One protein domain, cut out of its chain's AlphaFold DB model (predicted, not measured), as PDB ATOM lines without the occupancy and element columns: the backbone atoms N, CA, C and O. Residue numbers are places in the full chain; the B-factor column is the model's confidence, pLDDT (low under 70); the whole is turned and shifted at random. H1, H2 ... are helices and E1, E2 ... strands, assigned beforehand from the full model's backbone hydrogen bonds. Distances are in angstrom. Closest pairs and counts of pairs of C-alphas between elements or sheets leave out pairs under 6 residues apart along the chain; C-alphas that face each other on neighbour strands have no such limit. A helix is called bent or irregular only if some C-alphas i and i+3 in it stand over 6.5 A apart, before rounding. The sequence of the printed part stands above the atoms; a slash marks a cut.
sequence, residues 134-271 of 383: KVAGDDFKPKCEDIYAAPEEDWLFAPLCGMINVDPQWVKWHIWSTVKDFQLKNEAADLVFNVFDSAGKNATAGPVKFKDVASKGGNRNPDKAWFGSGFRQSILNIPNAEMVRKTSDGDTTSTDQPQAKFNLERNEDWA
ATOM      1  N   LYS A 134     -81.615  26.662 -14.865       90.81
ATOM      2  CA  LYS A 134     -81.140  25.805 -13.785       90.81
ATOM      3  C   LYS A 134     -81.768  26.210 -12.462       90.81
ATOM      4  O   LYS A 134     -81.720  27.378 -12.102       90.81
ATOM      5  N   VAL A 135     -82.353  25.266 -11.736       89.44
ATOM      6  CA  VAL A 135     -83.116  25.573 -10.522       89.44
ATOM      7  C   VAL A 135     -82.186  26.069  -9.420       89.44
ATOM      8  O   VAL A 135     -82.367  27.182  -8.940       89.44
ATOM      9  N   ALA A 136     -81.169  25.275  -9.076       89.38
ATOM     10  CA  ALA A 136     -80.298  25.484  -7.920       89.38
ATOM     11  C   ALA A 136     -78.830  25.148  -8.241       89.38
ATOM     12  O   ALA A 136     -78.214  24.319  -7.573       89.38
ATOM     13  N   GLY A 137     -78.282  25.755  -9.297       86.06
ATOM     14  CA  GLY A 137     -76.879  25.576  -9.677       86.06
ATOM     15  C   GLY A 137     -76.591  24.269 -10.423       86.06
ATOM     16  O   GLY A 137     -77.469  23.646 -11.019       86.06
ATOM     17  N   ASP A 138     -75.326  23.858 -10.428       83.50
ATOM     18  CA  ASP A 138     -74.907  22.561 -10.968       83.50
ATOM     19  C   ASP A 138     -75.167  21.440  -9.958       83.50
ATOM     20  O   ASP A 138     -74.918  21.598  -8.764       83.50
ATOM     21  N   ASP A 139     -75.680  20.304 -10.438       82.56
ATOM     22  CA  ASP A 139     -76.054  19.139  -9.620       82.56
ATOM     23  C   ASP A 139     -77.014  19.449  -8.457       82.56
ATOM     24  O   ASP A 139     -77.035  18.715  -7.466       82.56
ATOM     25  N   PHE A 140     -77.810  20.520  -8.561       83.69
ATOM     26  CA  PHE A 140     -78.696  20.967  -7.484       83.69
ATOM     27  C   PHE A 140     -77.938  21.273  -6.174       83.69
ATOM     28  O   PHE A 140     -78.303  20.818  -5.088       83.69
ATOM     29  N   LYS A 141     -76.832  22.012  -6.279       87.88
ATOM     30  CA  LYS A 141     -76.031  22.489  -5.145       87.88
ATOM     31  C   LYS A 141     -76.172  24.011  -5.037       87.88
ATOM     32  O   LYS A 141     -75.305  24.712  -5.566       87.88
ATOM     33  N   PRO A 142     -77.244  24.518  -4.397       91.69
ATOM     34  CA  PRO A 142     -77.430  25.954  -4.228       91.69
ATOM     35  C   PRO A 142     -76.297  26.536  -3.389       91.69
ATOM     36  O   PRO A 142     -75.810  25.895  -2.454       91.69
ATOM     37  N   LYS A 143     -75.910  27.768  -3.704       93.06
ATOM     38  CA  LYS A 143     -74.947  28.546  -2.926       93.06
ATOM     39  C   LYS A 143     -75.492  29.939  -2.633       93.06
ATOM     40  O   LYS A 143     -76.379  30.422  -3.336       93.06
ATOM     41  N   CYS A 144     -74.960  30.608  -1.617       93.56
ATOM     42  CA  CYS A 144     -75.360  31.985  -1.321       93.56
ATOM     43  C   CYS A 144     -74.959  32.944  -2.454       93.56
ATOM     44  O   CYS A 144     -75.649  33.908  -2.751       93.56
ATOM     45  N   GLU A 145     -73.890  32.637  -3.172       91.56
ATOM     46  CA  GLU A 145     -73.396  33.400  -4.314       91.56
ATOM     47  C   GLU A 145     -74.337  33.326  -5.532       91.56
ATOM     48  O   GLU A 145     -74.284  34.183  -6.417       91.56
ATOM     49  N   ASP A 146     -75.238  32.335  -5.567       91.44
ATOM     50  CA  ASP A 146     -76.266  32.215  -6.602       91.44
ATOM     51  C   ASP A 146     -77.411  33.222  -6.410       91.44
ATOM     52  O   ASP A 146     -78.123  33.544  -7.370       91.44
ATOM     53  N   ILE A 147     -77.590  33.740  -5.190       91.69
ATOM     54  CA  ILE A 147     -78.645  34.695  -4.851       91.69
ATOM     55  C   ILE A 147     -78.123  36.130  -4.803       91.69
ATOM     56  O   ILE A 147     -76.952  36.404  -4.544       91.69
ATOM     57  N   TYR A 148     -79.026  37.058  -5.102       89.06
ATOM     58  CA  TYR A 148     -78.768  38.490  -5.065       89.06
ATOM     59  C   TYR A 148     -80.034  39.222  -4.636       89.06
ATOM     60  O   TYR A 148     -81.120  38.911  -5.135       89.06
ATOM     61  N   ALA A 149     -79.882  40.214  -3.766       86.31
ATOM     62  CA  ALA A 149     -80.957  41.091  -3.337       86.31
ATOM     63  C   ALA A 149     -80.627  42.545  -3.637       86.31
ATOM     64  O   ALA A 149     -79.544  43.027  -3.296       86.31
ATOM     65  N   ALA A 150     -81.618  43.271  -4.146       84.75
ATOM     66  CA  ALA A 150     -81.619  44.713  -3.979       84.75
ATOM     67  C   ALA A 150     -81.621  45.053  -2.475       84.75
ATOM     68  O   ALA A 150     -82.089  44.234  -1.669       84.75
ATOM     69  N   PRO A 151     -81.095  46.221  -2.073       82.25
ATOM     70  CA  PRO A 151     -80.986  46.583  -0.672       82.25
ATOM     71  C   PRO A 151     -82.261  46.343   0.153       82.25
ATOM     72  O   PRO A 151     -82.214  45.722   1.210       82.25
ATOM     73  N   GLU A 152     -83.409  46.731  -0.374       84.94
ATOM     74  CA  GLU A 152     -84.729  46.620   0.241       84.94
ATOM     75  C   GLU A 152     -85.257  45.182   0.433       84.94
ATOM     76  O   GLU A 152     -86.309  44.985   1.050       84.94
ATOM     77  N   GLU A 153     -84.555  44.172  -0.083       90.62
ATOM     78  CA  GLU A 153     -84.941  42.757  -0.003       90.62
ATOM     79  C   GLU A 153     -83.934  41.897   0.770       90.62
ATOM     80  O   GLU A 153     -84.121  40.684   0.887       90.62
ATOM     81  N   ASP A 154     -82.874  42.493   1.318       92.50
ATOM     82  CA  ASP A 154     -81.838  41.760   2.052       92.50
ATOM     83  C   ASP A 154     -82.397  40.905   3.197       92.50
ATOM     84  O   ASP A 154     -81.954  39.777   3.408       92.50
ATOM     85  N   TRP A 155     -83.442  41.397   3.857       94.50
ATOM     86  CA  TRP A 155     -84.174  40.735   4.925       94.50
ATOM     87  C   TRP A 155     -84.753  39.377   4.533       94.50
ATOM     88  O   TRP A 155     -85.008  38.569   5.419       94.50
ATOM     89  N   LEU A 156     -84.985  39.123   3.242       95.50
ATOM     90  CA  LEU A 156     -85.456  37.838   2.730       95.50
ATOM     91  C   LEU A 156     -84.281  36.937   2.338       95.50
ATOM     92  O   LEU A 156     -84.256  35.745   2.655       95.50
ATOM     93  N   PHE A 157     -83.302  37.500   1.635       96.00
ATOM     94  CA  PHE A 157     -82.216  36.716   1.056       96.00
ATOM     95  C   PHE A 157     -81.128  36.351   2.068       96.00
ATOM     96  O   PHE A 157     -80.522  35.292   1.923       96.00
ATOM     97  N   ALA A 158     -80.927  37.143   3.125       97.00
ATOM     98  CA  ALA A 158     -80.064  36.767   4.244       97.00
ATOM     99  C   ALA A 158     -80.575  35.496   4.968       97.00
ATOM    100  O   ALA A 158     -79.814  34.531   5.095       97.00
ATOM    101  N   PRO A 159     -81.858  35.387   5.361       97.50
ATOM    102  CA  PRO A 159     -82.424  34.116   5.810       97.50
ATOM    103  C   PRO A 159     -82.249  32.976   4.804       97.50
ATOM    104  O   PRO A 159     -81.845  31.886   5.198       97.50
ATOM    105  N   LEU A 160     -82.504  33.216   3.510       97.25
ATOM    106  CA  LEU A 160     -82.387  32.182   2.475       97.25
ATOM    107  C   LEU A 160     -80.953  31.646   2.347       97.25
ATOM    108  O   LEU A 160     -80.774  30.432   2.278       97.25
ATOM    109  N   CYS A 161     -79.936  32.515   2.376       96.94
ATOM    110  CA  CYS A 161     -78.541  32.078   2.463       96.94
ATOM    111  C   CYS A 161     -78.293  31.257   3.731       96.94
ATOM    112  O   CYS A 161     -77.660  30.208   3.655       96.94
ATOM    113  N   GLY A 162     -78.836  31.677   4.878       96.50
ATOM    114  CA  GLY A 162     -78.731  30.924   6.129       96.50
ATOM    115  C   GLY A 162     -79.251  29.492   5.991       96.50
ATOM    116  O   GLY A 162     -78.581  28.557   6.420       96.50
ATOM    117  N   MET A 163     -80.392  29.307   5.320       95.69
ATOM    118  CA  MET A 163     -80.941  27.974   5.038       95.69
ATOM    119  C   MET A 163     -79.995  27.136   4.176       95.69
ATOM    120  O   MET A 163     -79.721  25.987   4.509       95.69
ATOM    121  N   ILE A 164     -79.479  27.716   3.088       95.00
ATOM    122  CA  ILE A 164     -78.559  27.042   2.158       95.00
ATOM    123  C   ILE A 164     -77.256  26.654   2.854       95.00
ATOM    124  O   ILE A 164     -76.737  25.568   2.622       95.00
ATOM    125  N   ASN A 165     -76.724  27.546   3.688       94.44
ATOM    126  CA  ASN A 165     -75.474  27.336   4.402       94.44
ATOM    127  C   ASN A 165     -75.587  26.191   5.416       94.44
ATOM    128  O   ASN A 165     -74.689  25.359   5.515       94.44
ATOM    129  N   VAL A 166     -76.707  26.131   6.141       93.25
ATOM    130  CA  VAL A 166     -76.983  25.081   7.129       93.25
ATOM    131  C   VAL A 166     -77.262  23.737   6.459       93.25
ATOM    132  O   VAL A 166     -76.728  22.712   6.882       93.25
ATOM    133  N   ASP A 167     -78.106  23.731   5.429       91.44
ATOM    134  CA  ASP A 167     -78.455  22.533   4.676       91.44
ATOM    135  C   ASP A 167     -78.718  22.864   3.195       91.44
ATOM    136  O   ASP A 167     -79.824  23.262   2.817       91.44
ATOM    137  N   PRO A 168     -77.741  22.621   2.303       88.44
ATOM    138  CA  PRO A 168     -77.930  22.833   0.871       88.44
ATOM    139  C   PRO A 168     -79.052  21.976   0.259       88.44
ATOM    140  O   PRO A 168     -79.575  22.322  -0.802       88.44
ATOM    141  N   GLN A 169     -79.435  20.852   0.885       88.31
ATOM    142  CA  GLN A 169     -80.556  20.026   0.420       88.31
ATOM    143  C   GLN A 169     -81.917  20.624   0.783       88.31
ATOM    144  O   GLN A 169     -82.912  20.267   0.148       88.31
ATOM    145  N   TRP A 170     -81.974  21.585   1.708       90.56
ATOM    146  CA  TRP A 170     -83.213  22.232   2.125       90.56
ATOM    147  C   TRP A 170     -83.997  22.798   0.933       90.56
ATOM    148  O   TRP A 170     -85.201  22.558   0.801       90.56
ATOM    149  N   VAL A 171     -83.299  23.461   0.001       89.12
ATOM    150  CA  VAL A 171     -83.884  24.013  -1.236       89.12
ATOM    151  C   VAL A 171     -84.562  22.922  -2.066       89.12
ATOM    152  O   VAL A 171     -85.622  23.148  -2.640       89.12
ATOM    153  N   LYS A 172     -83.992  21.714  -2.105       86.38
ATOM    154  CA  LYS A 172     -84.531  20.586  -2.877       86.38
ATOM    155  C   LYS A 172     -85.844  20.088  -2.296       86.38
ATOM    156  O   LYS A 172     -86.739  19.718  -3.044       86.38
ATOM    157  N   TRP A 173     -85.956  20.066  -0.972       87.19
ATOM    158  CA  TRP A 173     -87.163  19.614  -0.281       87.19
ATOM    159  C   TRP A 173     -88.292  20.645  -0.320       87.19
ATOM    160  O   TRP A 173     -89.459  20.278  -0.222       87.19
ATOM    161  N   HIS A 174     -87.957  21.922  -0.513       90.44
ATOM    162  CA  HIS A 174     -88.922  23.021  -0.554       90.44
ATOM    163  C   HIS A 174     -89.300  23.428  -1.982       90.44
ATOM    164  O   HIS A 174     -89.946  24.454  -2.179       90.44
ATOM    165  N   ILE A 175     -88.934  22.625  -2.982       90.00
ATOM    166  CA  ILE A 175     -89.253  22.865  -4.387       90.00
ATOM    167  C   ILE A 175     -89.766  21.573  -5.021       90.00
ATOM    168  O   ILE A 175     -89.123  20.529  -4.944       90.00
ATOM    169  N   TRP A 176     -90.898  21.642  -5.720       86.50
ATOM    170  CA  TRP A 176     -91.406  20.519  -6.511       86.50
ATOM    171  C   TRP A 176     -92.067  20.980  -7.809       86.50
ATOM    172  O   TRP A 176     -92.369  22.155  -7.997       86.50
ATOM    173  N   SER A 177     -92.308  20.044  -8.725       80.31
ATOM    174  CA  SER A 177     -93.092  20.298  -9.935       80.31
ATOM    175  C   SER A 177     -94.517  19.775  -9.769       80.31
ATOM    176  O   SER A 177     -94.745  18.748  -9.130       80.31
ATOM    177  N   THR A 178     -95.493  20.456 -10.373       71.56
ATOM    178  CA  THR A 178     -96.872  19.951 -10.492       71.56
ATOM    179  C   THR A 178     -97.028  18.874 -11.563       71.56
ATOM    180  O   THR A 178     -98.088  18.256 -11.661       71.56
ATOM    181  N   VAL A 179     -96.003  18.650 -12.389       70.75
ATOM    182  CA  VAL A 179     -96.017  17.610 -13.418       70.75
ATOM    183  C   VAL A 179     -95.753  16.257 -12.757       70.75
ATOM    184  O   VAL A 179     -94.688  16.019 -12.187       70.75
ATOM    185  N   LYS A 180     -96.739  15.358 -12.835       56.50
ATOM    186  CA  LYS A 180     -96.630  13.983 -12.334       56.50
ATOM    187  C   LYS A 180     -95.451  13.278 -13.026       56.50
ATOM    188  O   LYS A 180     -95.268  13.442 -14.228       56.50
ATOM    189  N   ASP A 181     -94.646  12.546 -12.257       57.19
ATOM    190  CA  ASP A 181     -93.427  11.849 -12.708       57.19
ATOM    191  C   ASP A 181     -92.262  12.764 -13.147       57.19
ATOM    192  O   ASP A 181     -91.257  12.292 -13.690       57.19
ATOM    193  N   PHE A 182     -92.339  14.072 -12.870       57.25
ATOM    194  CA  PHE A 182     -91.193  14.961 -13.025       57.25
ATOM    195  C   PHE A 182     -90.175  14.677 -11.923       57.25
ATOM    196  O   PHE A 182     -90.308  15.128 -10.786       57.25
ATOM    197  N   GLN A 183     -89.112  13.954 -12.268       62.38
ATOM    198  CA  GLN A 183     -87.881  14.093 -11.506       62.38
ATOM    199  C   GLN A 183     -87.387  15.514 -11.709       62.38
ATOM    200  O   GLN A 183     -87.291  15.954 -12.857       62.38
ATOM    201  N   LEU A 184     -87.110  16.214 -10.607       64.94
ATOM    202  CA  LEU A 184     -86.590  17.573 -10.621       64.94
ATOM    203  C   LEU A 184     -85.294  17.588 -11.445       64.94
ATOM    204  O   LEU A 184     -84.218  17.249 -10.954       64.94
ATOM    205  N   LYS A 185     -85.417  17.882 -12.743       66.81
ATOM    206  CA  LYS A 185     -84.268  18.034 -13.630       66.81
ATOM    207  C   LYS A 185     -83.538  19.293 -13.206       66.81
ATOM    208  O   LYS A 185     -84.143  20.209 -12.649       66.81
ATOM    209  N   ASN A 186     -82.241  19.349 -13.504       73.06
ATOM    210  CA  ASN A 186     -81.456  20.515 -13.133       73.06
ATOM    211  C   ASN A 186     -82.033  21.804 -13.741       73.06
ATOM    212  O   ASN A 186     -81.907  22.850 -13.128       73.06
ATOM    213  N   GLU A 187     -82.736  21.719 -14.879       84.38
ATOM    214  CA  GLU A 187     -83.508  22.817 -15.470       84.38
ATOM    215  C   GLU A 187     -85.023  22.597 -15.369       84.38
ATOM    216  O   GLU A 187     -85.518  21.493 -15.616       84.38
ATOM    217  N   ALA A 188     -85.761  23.671 -15.085       85.06
ATOM    218  CA  ALA A 188     -87.222  23.670 -15.059       85.06
ATOM    219  C   ALA A 188     -87.797  25.003 -15.564       85.06
ATOM    220  O   ALA A 188     -87.182  26.061 -15.408       85.06
ATOM    221  N   ALA A 189     -88.984  24.936 -16.174       89.25
ATOM    222  CA  ALA A 189     -89.737  26.102 -16.641       89.25
ATOM    223  C   ALA A 189     -90.745  26.599 -15.596       89.25
ATOM    224  O   ALA A 189     -91.070  27.786 -15.570       89.25
ATOM    225  N   ASP A 190     -91.250  25.702 -14.756       90.75
ATOM    226  CA  ASP A 190     -92.274  25.968 -13.758       90.75
ATOM    227  C   ASP A 190     -92.093  25.073 -12.531       90.75
ATOM    228  O   ASP A 190     -91.860  23.869 -12.636       90.75
ATOM    229  N   LEU A 191     -92.174  25.688 -11.355       92.50
ATOM    230  CA  LEU A 191     -91.949  25.030 -10.075       92.50
ATOM    231  C   LEU A 191     -92.851  25.623  -9.008       92.50
ATOM    232  O   LEU A 191     -93.220  26.793  -9.055       92.50
ATOM    233  N   VAL A 192     -93.177  24.815  -8.017       92.75
ATOM    234  CA  VAL A 192     -93.847  25.242  -6.801       92.75
ATOM    235  C   VAL A 192     -92.799  25.353  -5.704       92.75
ATOM    236  O   VAL A 192     -92.009  24.430  -5.512       92.75
ATOM    237  N   PHE A 193     -92.795  26.487  -5.007       94.81
ATOM    238  CA  PHE A 193     -91.869  26.769  -3.911       94.81
ATOM    239  C   PHE A 193     -92.649  26.792  -2.603       94.81
ATOM    240  O   PHE A 193     -93.579  27.592  -2.465       94.81
ATOM    241  N   ASN A 194     -92.255  25.930  -1.669       94.94
ATOM    242  CA  ASN A 194     -92.868  25.838  -0.357       94.94
ATOM    243  C   ASN A 194     -92.566  27.094   0.448       94.94
ATOM    244  O   ASN A 194     -91.404  27.372   0.738       94.94
ATOM    245  N   VAL A 195     -93.600  27.830   0.828       96.00
ATOM    246  CA  VAL A 195     -93.478  28.994   1.710       96.00
ATOM    247  C   VAL A 195     -94.597  28.970   2.736       96.00
ATOM    248  O   VAL A 195     -95.612  28.291   2.553       96.00
ATOM    249  N   PHE A 196     -94.420  29.714   3.815       95.12
ATOM    250  CA  PHE A 196     -95.328  29.733   4.952       95.12
ATOM    251  C   PHE A 196     -95.834  31.146   5.225       95.12
ATOM    252  O   PHE A 196     -95.185  32.120   4.863       95.12
ATOM    253  N   ASP A 197     -97.001  31.264   5.854       92.62
ATOM    254  CA  ASP A 197     -97.469  32.532   6.416       92.62
ATOM    255  C   ASP A 197     -96.837  32.800   7.797       92.62
ATOM    256  O   ASP A 197     -96.148  31.956   8.372       92.62
ATOM    257  N   SER A 198     -97.086  33.981   8.366       86.25
ATOM    258  CA  SER A 198     -96.583  34.370   9.695       86.25
ATOM    259  C   SER A 198     -97.127  33.507  10.844       86.25
ATOM    260  O   SER A 198     -96.577  33.511  11.949       86.25
ATOM    261  N   ALA A 199     -98.201  32.750  10.603       88.44
ATOM    262  CA  ALA A 199     -98.764  31.795  11.547       88.44
ATOM    263  C   ALA A 199     -98.140  30.392  11.416       88.44
ATOM    264  O   ALA A 199     -98.515  29.504  12.185       88.44
ATOM    265  N   GLY A 200     -97.203  30.195  10.482       88.44
ATOM    266  CA  GLY A 200     -96.527  28.926  10.224       88.44
ATOM    267  C   GLY A 200     -97.328  27.956   9.357       88.44
ATOM    268  O   GLY A 200     -96.986  26.778   9.258       88.44
ATOM    269  N   LYS A 201     -98.424  28.404   8.735       91.50
ATOM    270  CA  LYS A 201     -99.210  27.560   7.831       91.50
ATOM    271  C   LYS A 201     -98.589  27.583   6.450       91.50
ATOM    272  O   LYS A 201     -98.134  28.624   5.991       91.50
ATOM    273  N   ASN A 202     -98.631  26.441   5.770       89.75
ATOM    274  CA  ASN A 202     -98.229  26.367   4.373       89.75
ATOM    275  C   ASN A 202     -99.065  27.365   3.547       89.75
ATOM    276  O   ASN A 202    -100.292  27.259   3.486       89.75
ATOM    277  N   ALA A 203     -98.380  28.334   2.948       89.75
ATOM    278  CA  ALA A 203     -98.931  29.425   2.154       89.75
ATOM    279  C   ALA A 203     -98.465  29.360   0.693       89.75
ATOM    280  O   ALA A 203     -98.531  30.346  -0.042       89.75
ATOM    281  N   THR A 204     -97.987  28.189   0.275       87.12
ATOM    282  CA  THR A 204     -97.511  27.915  -1.074       87.12
ATOM    283  C   THR A 204     -98.535  28.320  -2.121       87.12
ATOM    284  O   THR A 204     -99.669  27.834  -2.146       87.12
ATOM    285  N   ALA A 205     -98.108  29.203  -3.017       75.62
ATOM    286  CA  ALA A 205     -98.864  29.557  -4.203       75.62
ATOM    287  C   ALA A 205     -98.660  28.505  -5.309       75.62
ATOM    288  O   ALA A 205     -97.744  27.687  -5.256       75.62
ATOM    289  N   GLY A 206     -99.522  28.528  -6.330       85.00
ATOM    290  CA  GLY A 206     -99.363  27.681  -7.517       85.00
ATOM    291  C   GLY A 206     -98.023  27.894  -8.249       85.00
ATOM    292  O   GLY A 206     -97.209  28.720  -7.837       85.00
ATOM    293  N   PRO A 207     -97.787  27.175  -9.360       90.38
ATOM    294  CA  PRO A 207     -96.487  27.163 -10.027       90.38
ATOM    295  C   PRO A 207     -95.977  28.559 -10.401       90.38
ATOM    296  O   PRO A 207     -96.641  29.317 -11.113       90.38
ATOM    297  N   VAL A 208     -94.761  28.864  -9.961       92.62
ATOM    298  CA  VAL A 208     -93.960  30.004 -10.397       92.62
ATOM    299  C   VAL A 208     -93.245  29.621 -11.685       92.62
ATOM    300  O   VAL A 208     -92.594  28.580 -11.760       92.62
ATOM    301  N   LYS A 209     -93.352  30.467 -12.710       91.94
ATOM    302  CA  LYS A 209     -92.740  30.222 -14.018       91.94
ATOM    303  C   LYS A 209     -91.428  30.980 -14.140       91.94
ATOM    304  O   LYS A 209     -91.401  32.188 -13.912       91.94
ATOM    305  N   PHE A 210     -90.384  30.300 -14.607       91.88
ATOM    306  CA  PHE A 210     -89.057  30.857 -14.863       91.88
ATOM    307  C   PHE A 210     -89.132  32.172 -15.639       91.88
ATOM    308  O   PHE A 210     -88.674  33.206 -15.164       91.88
ATOM    309  N   LYS A 211     -89.795  32.157 -16.801       90.81
ATOM    310  CA  LYS A 211     -89.929  33.328 -17.681       90.81
ATOM    311  C   LYS A 211     -90.568  34.554 -17.011       90.81
ATOM    312  O   LYS A 211     -90.373  35.668 -17.481       90.81
ATOM    313  N   ASP A 212     -91.340  34.346 -15.945       88.38
ATOM    314  CA  ASP A 212     -92.067  35.412 -15.262       88.38
ATOM    315  C   ASP A 212     -91.239  36.019 -14.122       88.38
ATOM    316  O   ASP A 212     -91.595  37.098 -13.647       88.38
ATOM    317  N   VAL A 213     -90.166  35.352 -13.673       89.00
ATOM    318  CA  VAL A 213     -89.403  35.739 -12.471       89.00
ATOM    319  C   VAL A 213     -87.894  35.842 -12.672       89.00
ATOM    320  O   VAL A 213     -87.249  36.546 -11.906       89.00
ATOM    321  N   ALA A 214     -87.331  35.203 -13.699       85.31
ATOM    322  CA  ALA A 214     -85.889  35.100 -13.924       85.31
ATOM    323  C   ALA A 214     -85.169  36.461 -13.945       85.31
ATOM    324  O   ALA A 214     -84.071  36.582 -13.413       85.31
ATOM    325  N   SER A 215     -85.816  37.493 -14.491       83.25
ATOM    326  CA  SER A 215     -85.276  38.859 -14.566       83.25
ATOM    327  C   SER A 215     -85.777  39.800 -13.458       83.25
ATOM    328  O   SER A 215     -85.557  41.003 -13.535       83.25
ATOM    329  N   LYS A 216     -86.499  39.302 -12.443       81.62
ATOM    330  CA  LYS A 216     -87.168  40.135 -11.418       81.62
ATOM    331  C   LYS A 216     -86.424  40.206 -10.078       81.62
ATOM    332  O   LYS A 216     -87.039  40.521  -9.062       81.62
ATOM    333  N   GLY A 217     -85.125  39.911 -10.075       84.00
ATOM    334  CA  GLY A 217     -84.295  39.895  -8.866       84.00
ATOM    335  C   GLY A 217     -84.439  38.614  -8.043       84.00
ATOM    336  O   GLY A 217     -85.328  37.795  -8.280       84.00
ATOM    337  N   GLY A 218     -83.529  38.418  -7.091       88.31
ATOM    338  CA  GLY A 218     -83.452  37.234  -6.236       88.31
ATOM    339  C   GLY A 218     -82.401  36.204  -6.636       88.31
ATOM    340  O   GLY A 218     -82.026  35.373  -5.816       88.31
ATOM    341  N   ASN A 219     -81.861  36.286  -7.852       89.44
ATOM    342  CA  ASN A 219     -80.685  35.516  -8.257       89.44
ATOM    343  C   ASN A 219     -79.665  36.423  -8.920       89.44
ATOM    344  O   ASN A 219     -80.023  37.379  -9.611       89.44
ATOM    345  N   ARG A 220     -78.393  36.069  -8.763       87.06
ATOM    346  CA  ARG A 220     -77.283  36.760  -9.418       87.06
ATOM    347  C   ARG A 220     -77.279  36.496 -10.921       87.06
ATOM    348  O   ARG A 220     -77.054  37.407 -11.717       87.06
ATOM    349  N   ASN A 221     -77.542  35.248 -11.311       88.44
ATOM    350  CA  ASN A 221     -77.634  34.842 -12.707       88.44
ATOM    351  C   ASN A 221     -78.730  33.771 -12.884       88.44
ATOM    352  O   ASN A 221     -78.494  32.612 -12.530       88.44
ATOM    353  N   PRO A 222     -79.887  34.117 -13.476       87.00
ATOM    354  CA  PRO A 222     -81.000  33.181 -13.632       87.00
ATOM    355  C   PRO A 222     -80.684  31.989 -14.543       87.00
ATOM    356  O   PRO A 222     -81.331  30.949 -14.444       87.00
ATOM    357  N   ASP A 223     -79.675  32.094 -15.413       87.31
ATOM    358  CA  ASP A 223     -79.236  30.969 -16.242       87.31
ATOM    359  C   ASP A 223     -78.431  29.932 -15.439       87.31
ATOM    360  O   ASP A 223     -78.314  28.782 -15.871       87.31
ATOM    361  N   LYS A 224     -77.868  30.329 -14.288       89.75
ATOM    362  CA  LYS A 224     -77.129  29.444 -13.373       89.75
ATOM    363  C   LYS A 224     -78.018  28.888 -12.264       89.75
ATOM    364  O   LYS A 224     -77.893  27.714 -11.930       89.75
ATOM    365  N   ALA A 225     -78.887  29.720 -11.705       91.62
ATOM    366  CA  ALA A 225     -79.781  29.371 -10.612       91.62
ATOM    367  C   ALA A 225     -80.941  30.373 -10.570       91.62
ATOM    368  O   ALA A 225     -80.700  31.579 -10.627       91.62
ATOM    369  N   TRP A 226     -82.185  29.903 -10.446       93.56
ATOM    370  CA  TRP A 226     -83.358  30.788 -10.340       93.56
ATOM    371  C   TRP A 226     -84.229  30.563  -9.100       93.56
ATOM    372  O   TRP A 226     -85.303  31.160  -8.972       93.56
ATOM    373  N   PHE A 227     -83.787  29.712  -8.170       93.88
ATOM    374  CA  PHE A 227     -84.558  29.390  -6.970       93.88
ATOM    375  C   PHE A 227     -84.847  30.615  -6.088       93.88
ATOM    376  O   PHE A 227     -85.923  30.687  -5.497       93.88
ATOM    377  N   GLY A 228     -83.935  31.590  -6.022       94.88
ATOM    378  CA  GLY A 228     -84.114  32.797  -5.217       94.88
ATOM    379  C   GLY A 228     -85.291  33.649  -5.695       94.88
ATOM    380  O   GLY A 228     -86.152  34.017  -4.896       94.88
ATOM    381  N   SER A 229     -85.417  33.877  -7.006       93.69
ATOM    382  CA  SER A 229     -86.593  34.519  -7.611       93.69
ATOM    383  C   SER A 229     -87.873  33.717  -7.392       93.69
ATOM    384  O   SER A 229     -88.948  34.299  -7.254       93.69
ATOM    385  N   GLY A 230     -87.767  32.389  -7.371       94.75
ATOM    386  CA  GLY A 230     -88.879  31.494  -7.088       94.75
ATOM    387  C   GLY A 230     -89.462  31.698  -5.692       94.75
ATOM    388  O   GLY A 230     -90.644  32.017  -5.563       94.75
ATOM    389  N   PHE A 231     -88.620  31.610  -4.656       96.00
ATOM    390  CA  PHE A 231     -89.020  31.904  -3.276       96.00
ATOM    391  C   PHE A 231     -89.547  33.332  -3.131       96.00
ATOM    392  O   PHE A 231     -90.625  33.533  -2.571       96.00
ATOM    393  N   ARG A 232     -88.847  34.315  -3.712       94.62
ATOM    394  CA  ARG A 232     -89.276  35.720  -3.739       94.62
ATOM    395  C   ARG A 232     -90.701  35.872  -4.267       94.62
ATOM    396  O   ARG A 232     -91.546  36.484  -3.615       94.62
ATOM    397  N   GLN A 233     -90.984  35.297  -5.435       94.19
ATOM    398  CA  GLN A 233     -92.301  35.394  -6.059       94.19
ATOM    399  C   GLN A 233     -93.375  34.651  -5.263       94.19
ATOM    400  O   GLN A 233     -94.495  35.152  -5.152       94.19
ATOM    401  N   SER A 234     -93.057  33.486  -4.697       94.88
ATOM    402  CA  SER A 234     -94.000  32.753  -3.852       94.88
ATOM    403  C   SER A 234     -94.383  33.539  -2.602       94.88
ATOM    404  O   SER A 234     -95.565  33.589  -2.278       94.88
ATOM    405  N   ILE A 235     -93.435  34.230  -1.960       94.44
ATOM    406  CA  ILE A 235     -93.721  35.076  -0.790       94.44
ATOM    407  C   ILE A 235     -94.576  36.286  -1.176       94.44
ATOM    408  O   ILE A 235     -95.551  36.589  -0.492       94.44
ATOM    409  N   LEU A 236     -94.288  36.942  -2.306       92.06
ATOM    410  CA  LEU A 236     -95.132  38.027  -2.831       92.06
ATOM    411  C   LEU A 236     -96.579  37.583  -3.104       92.06
ATOM    412  O   LEU A 236     -97.496  38.404  -3.076       92.06
ATOM    413  N   ASN A 237     -96.789  36.292  -3.358       91.56
ATOM    414  CA  ASN A 237     -98.105  35.718  -3.605       91.56
ATOM    415  C   ASN A 237     -98.847  35.304  -2.322       91.56
ATOM    416  O   ASN A 237    -100.030  34.968  -2.415       91.56
ATOM    417  N   ILE A 238     -98.211  35.355  -1.144       90.62
ATOM    418  CA  ILE A 238     -98.869  35.040   0.129       90.62
ATOM    419  C   ILE A 238     -99.969  36.079   0.396       90.62
ATOM    420  O   ILE A 238     -99.698  37.284   0.491       90.62
ATOM    421  N   PRO A 239    -101.238  35.656   0.537       84.38
ATOM    422  CA  PRO A 239    -102.319  36.577   0.846       84.38
ATOM    423  C   PRO A 239    -102.103  37.253   2.201       84.38
ATOM    424  O   PRO A 239    -101.954  36.583   3.216       84.38
ATOM    425  N   ASN A 240    -102.167  38.586   2.220       83.12
ATOM    426  CA  ASN A 240    -102.067  39.405   3.433       83.12
ATOM    427  C   ASN A 240    -100.747  39.250   4.212       83.12
ATOM    428  O   ASN A 240    -100.727  39.570   5.399       83.12
ATOM    429  N   ALA A 241     -99.663  38.809   3.561       88.12
ATOM    430  CA  ALA A 241     -98.341  38.797   4.180       88.12
ATOM    431  C   ALA A 241     -97.961  40.192   4.705       88.12
ATOM    432  O   ALA A 241     -98.128  41.211   4.035       88.12
ATOM    433  N   GLU A 242     -97.441  40.239   5.925       89.12
ATOM    434  CA  GLU A 242     -97.114  41.448   6.674       89.12
ATOM    435  C   GLU A 242     -96.055  42.300   5.978       89.12
ATOM    436  O   GLU A 242     -96.155  43.531   6.015       89.12
ATOM    437  N   MET A 243     -95.100  41.648   5.308       89.19
ATOM    438  CA  MET A 243     -94.041  42.284   4.518       89.19
ATOM    439  C   MET A 243     -94.452  42.589   3.073       89.19
ATOM    440  O   MET A 243     -93.648  43.125   2.315       89.19
ATOM    441  N   VAL A 244     -95.680  42.258   2.658       86.69
ATOM    442  CA  VAL A 244     -96.150  42.424   1.277       86.69
ATOM    443  C   VAL A 244     -97.273  43.451   1.226       86.69
ATOM    444  O   VAL A 244     -98.295  43.342   1.902       86.69
ATOM    445  N   ARG A 245     -97.121  44.455   0.363       81.38
ATOM    446  CA  ARG A 245     -98.194  45.390   0.025       81.38
ATOM    447  C   ARG A 245     -98.667  45.116  -1.394       81.38
ATOM    448  O   ARG A 245     -97.881  45.102  -2.337       81.38
ATOM    449  N   LYS A 246     -99.981  44.977  -1.553       75.88
ATOM    450  CA  LYS A 246    -100.619  45.097  -2.864       75.88
ATOM    451  C   LYS A 246    -100.751  46.584  -3.161       75.88
ATOM    452  O   LYS A 246    -101.406  47.303  -2.408       75.88
ATOM    453  N   THR A 247    -100.089  47.075  -4.202       64.12
ATOM    454  CA  THR A 247    -100.359  48.428  -4.693       64.12
ATOM    455  C   THR A 247    -101.696  48.400  -5.414       64.12
ATOM    456  O   THR A 247    -101.786  47.926  -6.541       64.12
ATOM    457  N   SER A 248    -102.746  48.853  -4.735       56.75
ATOM    458  CA  SER A 248    -104.052  49.134  -5.341       56.75
ATOM    459  C   SER A 248    -104.154  50.555  -5.920       56.75
ATOM    460  O   SER A 248    -105.174  50.879  -6.513       56.75
ATOM    461  N   ASP A 249    -103.099  51.372  -5.819       45.22
ATOM    462  CA  ASP A 249    -103.098  52.793  -6.188       45.22
ATOM    463  C   ASP A 249    -101.858  53.104  -7.055       45.22
ATOM    464  O   ASP A 249    -100.744  52.787  -6.647       45.22
ATOM    465  N   GLY A 250    -101.931  53.702  -8.244       39.97
ATOM    466  CA  GLY A 250    -103.089  54.199  -8.966       39.97
ATOM    467  C   GLY A 250    -102.740  54.422 -10.435       39.97
ATOM    468  O   GLY A 250    -102.005  55.339 -10.774       39.97
ATOM    469  N   ASP A 251    -103.301  53.585 -11.294       38.00
ATOM    470  CA  ASP A 251    -103.762  53.996 -12.612       38.00
ATOM    471  C   ASP A 251    -104.842  52.999 -13.033       38.00
ATOM    472  O   ASP A 251    -104.572  51.932 -13.578       38.00
ATOM    473  N   THR A 252    -106.094  53.327 -12.724       42.47
ATOM    474  CA  THR A 252    -107.276  52.569 -13.153       42.47
ATOM    475  C   THR A 252    -107.472  52.586 -14.675       42.47
ATOM    476  O   THR A 252    -108.479  52.071 -15.160       42.47
ATOM    477  N   THR A 253    -106.527  53.151 -15.438       45.09
ATOM    478  CA  THR A 253    -106.482  53.060 -16.900       45.09
ATOM    479  C   THR A 253    -105.531  51.983 -17.428       45.09
ATOM    480  O   THR A 253    -105.671  51.606 -18.595       45.09
ATOM    481  N   SER A 254    -104.646  51.407 -16.599       46.59
ATOM    482  CA  SER A 254    -103.876  50.231 -17.012       46.59
ATOM    483  C   SER A 254    -104.664  48.949 -16.750       46.59
ATOM    484  O   SER A 254    -105.237  48.733 -15.685       46.59
ATOM    485  N   THR A 255    -104.661  48.055 -17.732       43.88
ATOM    486  CA  THR A 255    -105.175  46.678 -17.621       43.88
ATOM    487  C   THR A 255    -104.274  45.785 -16.757       43.88
ATOM    488  O   THR A 255    -104.527  44.584 -16.628       43.88
ATOM    489  N   ASP A 256    -103.242  46.364 -16.142       45.88
ATOM    490  CA  ASP A 256    -102.281  45.666 -15.309       45.88
ATOM    491  C   ASP A 256    -102.871  45.337 -13.937       45.88
ATOM    492  O   ASP A 256    -103.235  46.193 -13.133       45.88
ATOM    493  N   GLN A 257    -102.953  44.036 -13.676       48.22
ATOM    494  CA  GLN A 257    -103.274  43.465 -12.374       48.22
ATOM    495  C   GLN A 257    -102.421  44.117 -11.266       48.22
ATOM    496  O   GLN A 257    -101.230  44.365 -11.489       48.22
ATOM    497  N   PRO A 258    -102.977  44.346 -10.061       54.56
ATOM    498  CA  PRO A 258    -102.227  44.910  -8.943       54.56
ATOM    499  C   PRO A 258    -100.979  44.067  -8.667       54.56
ATOM    500  O   PRO A 258    -101.080  42.882  -8.342       54.56
ATOM    501  N   GLN A 259     -99.797  44.674  -8.796       67.06
ATOM    502  CA  GLN A 259     -98.541  43.989  -8.503       67.06
ATOM    503  C   GLN A 259     -98.285  43.983  -6.992       67.06
ATOM    504  O   GLN A 259     -98.435  44.992  -6.301       67.06
ATOM    505  N   ALA A 260     -97.934  42.815  -6.460       79.81
ATOM    506  CA  ALA A 260     -97.453  42.694  -5.094       79.81
ATOM    507  C   ALA A 260     -95.995  43.160  -5.036       79.81
ATOM    508  O   ALA A 260     -95.184  42.771  -5.877       79.81
ATOM    509  N   LYS A 261     -95.663  43.974  -4.033       84.56
ATOM    510  CA  LYS A 261     -94.292  44.399  -3.742       84.56
ATOM    511  C   LYS A 261     -93.990  44.243  -2.260       84.56
ATOM    512  O   LYS A 261     -94.905  44.315  -1.433       84.56
ATOM    513  N   PHE A 262     -92.720  44.067  -1.919       86.38
ATOM    514  CA  PHE A 262     -92.316  44.124  -0.522       86.38
ATOM    515  C   PHE A 262     -92.466  45.545   0.024       86.38
ATOM    516  O   PHE A 262     -92.338  46.531  -0.702       86.38
ATOM    517  N   ASN A 263     -92.814  45.640   1.302       81.12
ATOM    518  CA  ASN A 263     -93.044  46.893   2.005       81.12
ATOM    519  C   ASN A 263     -92.250  46.899   3.310       81.12
ATOM    520  O   ASN A 263     -92.792  46.599   4.377       81.12
ATOM    521  N   LEU A 264     -90.965  47.227   3.193       78.00
ATOM    522  CA  LEU A 264     -90.037  47.246   4.317       78.00
ATOM    523  C   LEU A 264     -90.423  48.307   5.361       78.00
ATOM    524  O   LEU A 264     -90.386  48.019   6.553       78.00
ATOM    525  N   GLU A 265     -90.930  49.468   4.925       76.56
ATOM    526  CA  GLU A 265     -91.325  50.596   5.793       76.56
ATOM    527  C   GLU A 265     -92.343  50.217   6.880       76.56
ATOM    528  O   GLU A 265     -92.446  50.878   7.910       76.56
ATOM    529  N   ARG A 266     -93.133  49.160   6.662       72.56
ATOM    530  CA  ARG A 266     -94.174  48.756   7.610       72.56
ATOM    531  C   ARG A 266     -93.615  48.040   8.839       72.56
ATOM    532  O   ARG A 266     -94.219  48.139   9.900       72.56
ATOM    533  N   ASN A 267     -92.549  47.259   8.673       84.88
ATOM    534  CA  ASN A 267     -92.120  46.246   9.644       84.88
ATOM    535  C   ASN A 267     -90.602  46.002   9.599       84.88
ATOM    536  O   ASN A 267     -90.151  44.876   9.793       84.88
ATOM    537  N   GLU A 268     -89.811  47.038   9.331       87.69
ATOM    538  CA  GLU A 268     -88.363  46.926   9.131       87.69
ATOM    539  C   GLU A 268     -87.643  46.198  10.283       87.69
ATOM    540  O   GLU A 268     -86.875  45.270  10.048       87.69
ATOM    541  N   ASP A 269     -87.974  46.524  11.536       91.69
ATOM    542  CA  ASP A 269     -87.403  45.888  12.742       91.69
ATOM    543  C   ASP A 269     -87.770  44.406  12.928       91.69
ATOM    544  O   ASP A 269     -87.258  43.728  13.824       91.69
ATOM    545  N   TRP A 270     -88.698  43.902  12.122       94.38
ATOM    546  CA  TRP A 270     -89.150  42.514  12.121       94.38
ATOM    547  C   TRP A 270     -88.877  41.825  10.784       94.38
ATOM    548  O   TRP A 270     -89.266  40.675  10.603       94.38
ATOM    549  N   ALA A 271     -88.214  42.490   9.839       94.12
ATOM    550  CA  ALA A 271     -88.070  41.985   8.483       94.12
ATOM    551  C   ALA A 271     -87.295  40.654   8.451       94.12
ATOM    552  O   ALA A 271     -87.798  39.675   7.901       94.12
TER     553      ALA A 271
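This is residues 134 to 271 of the 383 residues of an uncharacterized protein of Kwoniella heveanensis CBS 569 (UniProt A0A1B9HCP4). With little regular structure, this is a loop-rich body round helix H4, with H1 on one side, E1 and H3 on the other, and the hairpin E2 and E3 by H4's last residues; residues 251 to 256 stick out. The printed part has 138 residues, 48 in named elements ordered H1 H2 E1 H3 H4 E2 E3 H5, class mixed. It is compact, with a radius of gyration of the C-alphas of 15.0 A and spans of 44 by 34 by 29 A.

E2 is residues 244 to 246, E3 260 to 262, E1 190 to 193. H4, residues 227 to 236, measures 14.3 A. H1, residues 151 to 166, measures 23.2 A from (-80.986, 46.583, -0.672) and is irregular, C-alphas 152 and 155 being 7.5 A apart. H2 is residues 170 to 173, H3 210 to 213; H5, 268 to 271, ends at (-88.070, 41.985, 8.483).

E2 and E3 are antiparallel, N 245 and O 261 being 2.9 A apart. H4 touches H3, closest C-alphas Val 213 and Ser 229, 5.7 A. Every O i to N i+4 pair is within hydrogen-bond range in H4, 9 of 12 in H1.

The printed part has no cut. Residues 180 to 185 and 247 to 259 have pLDDT under 70.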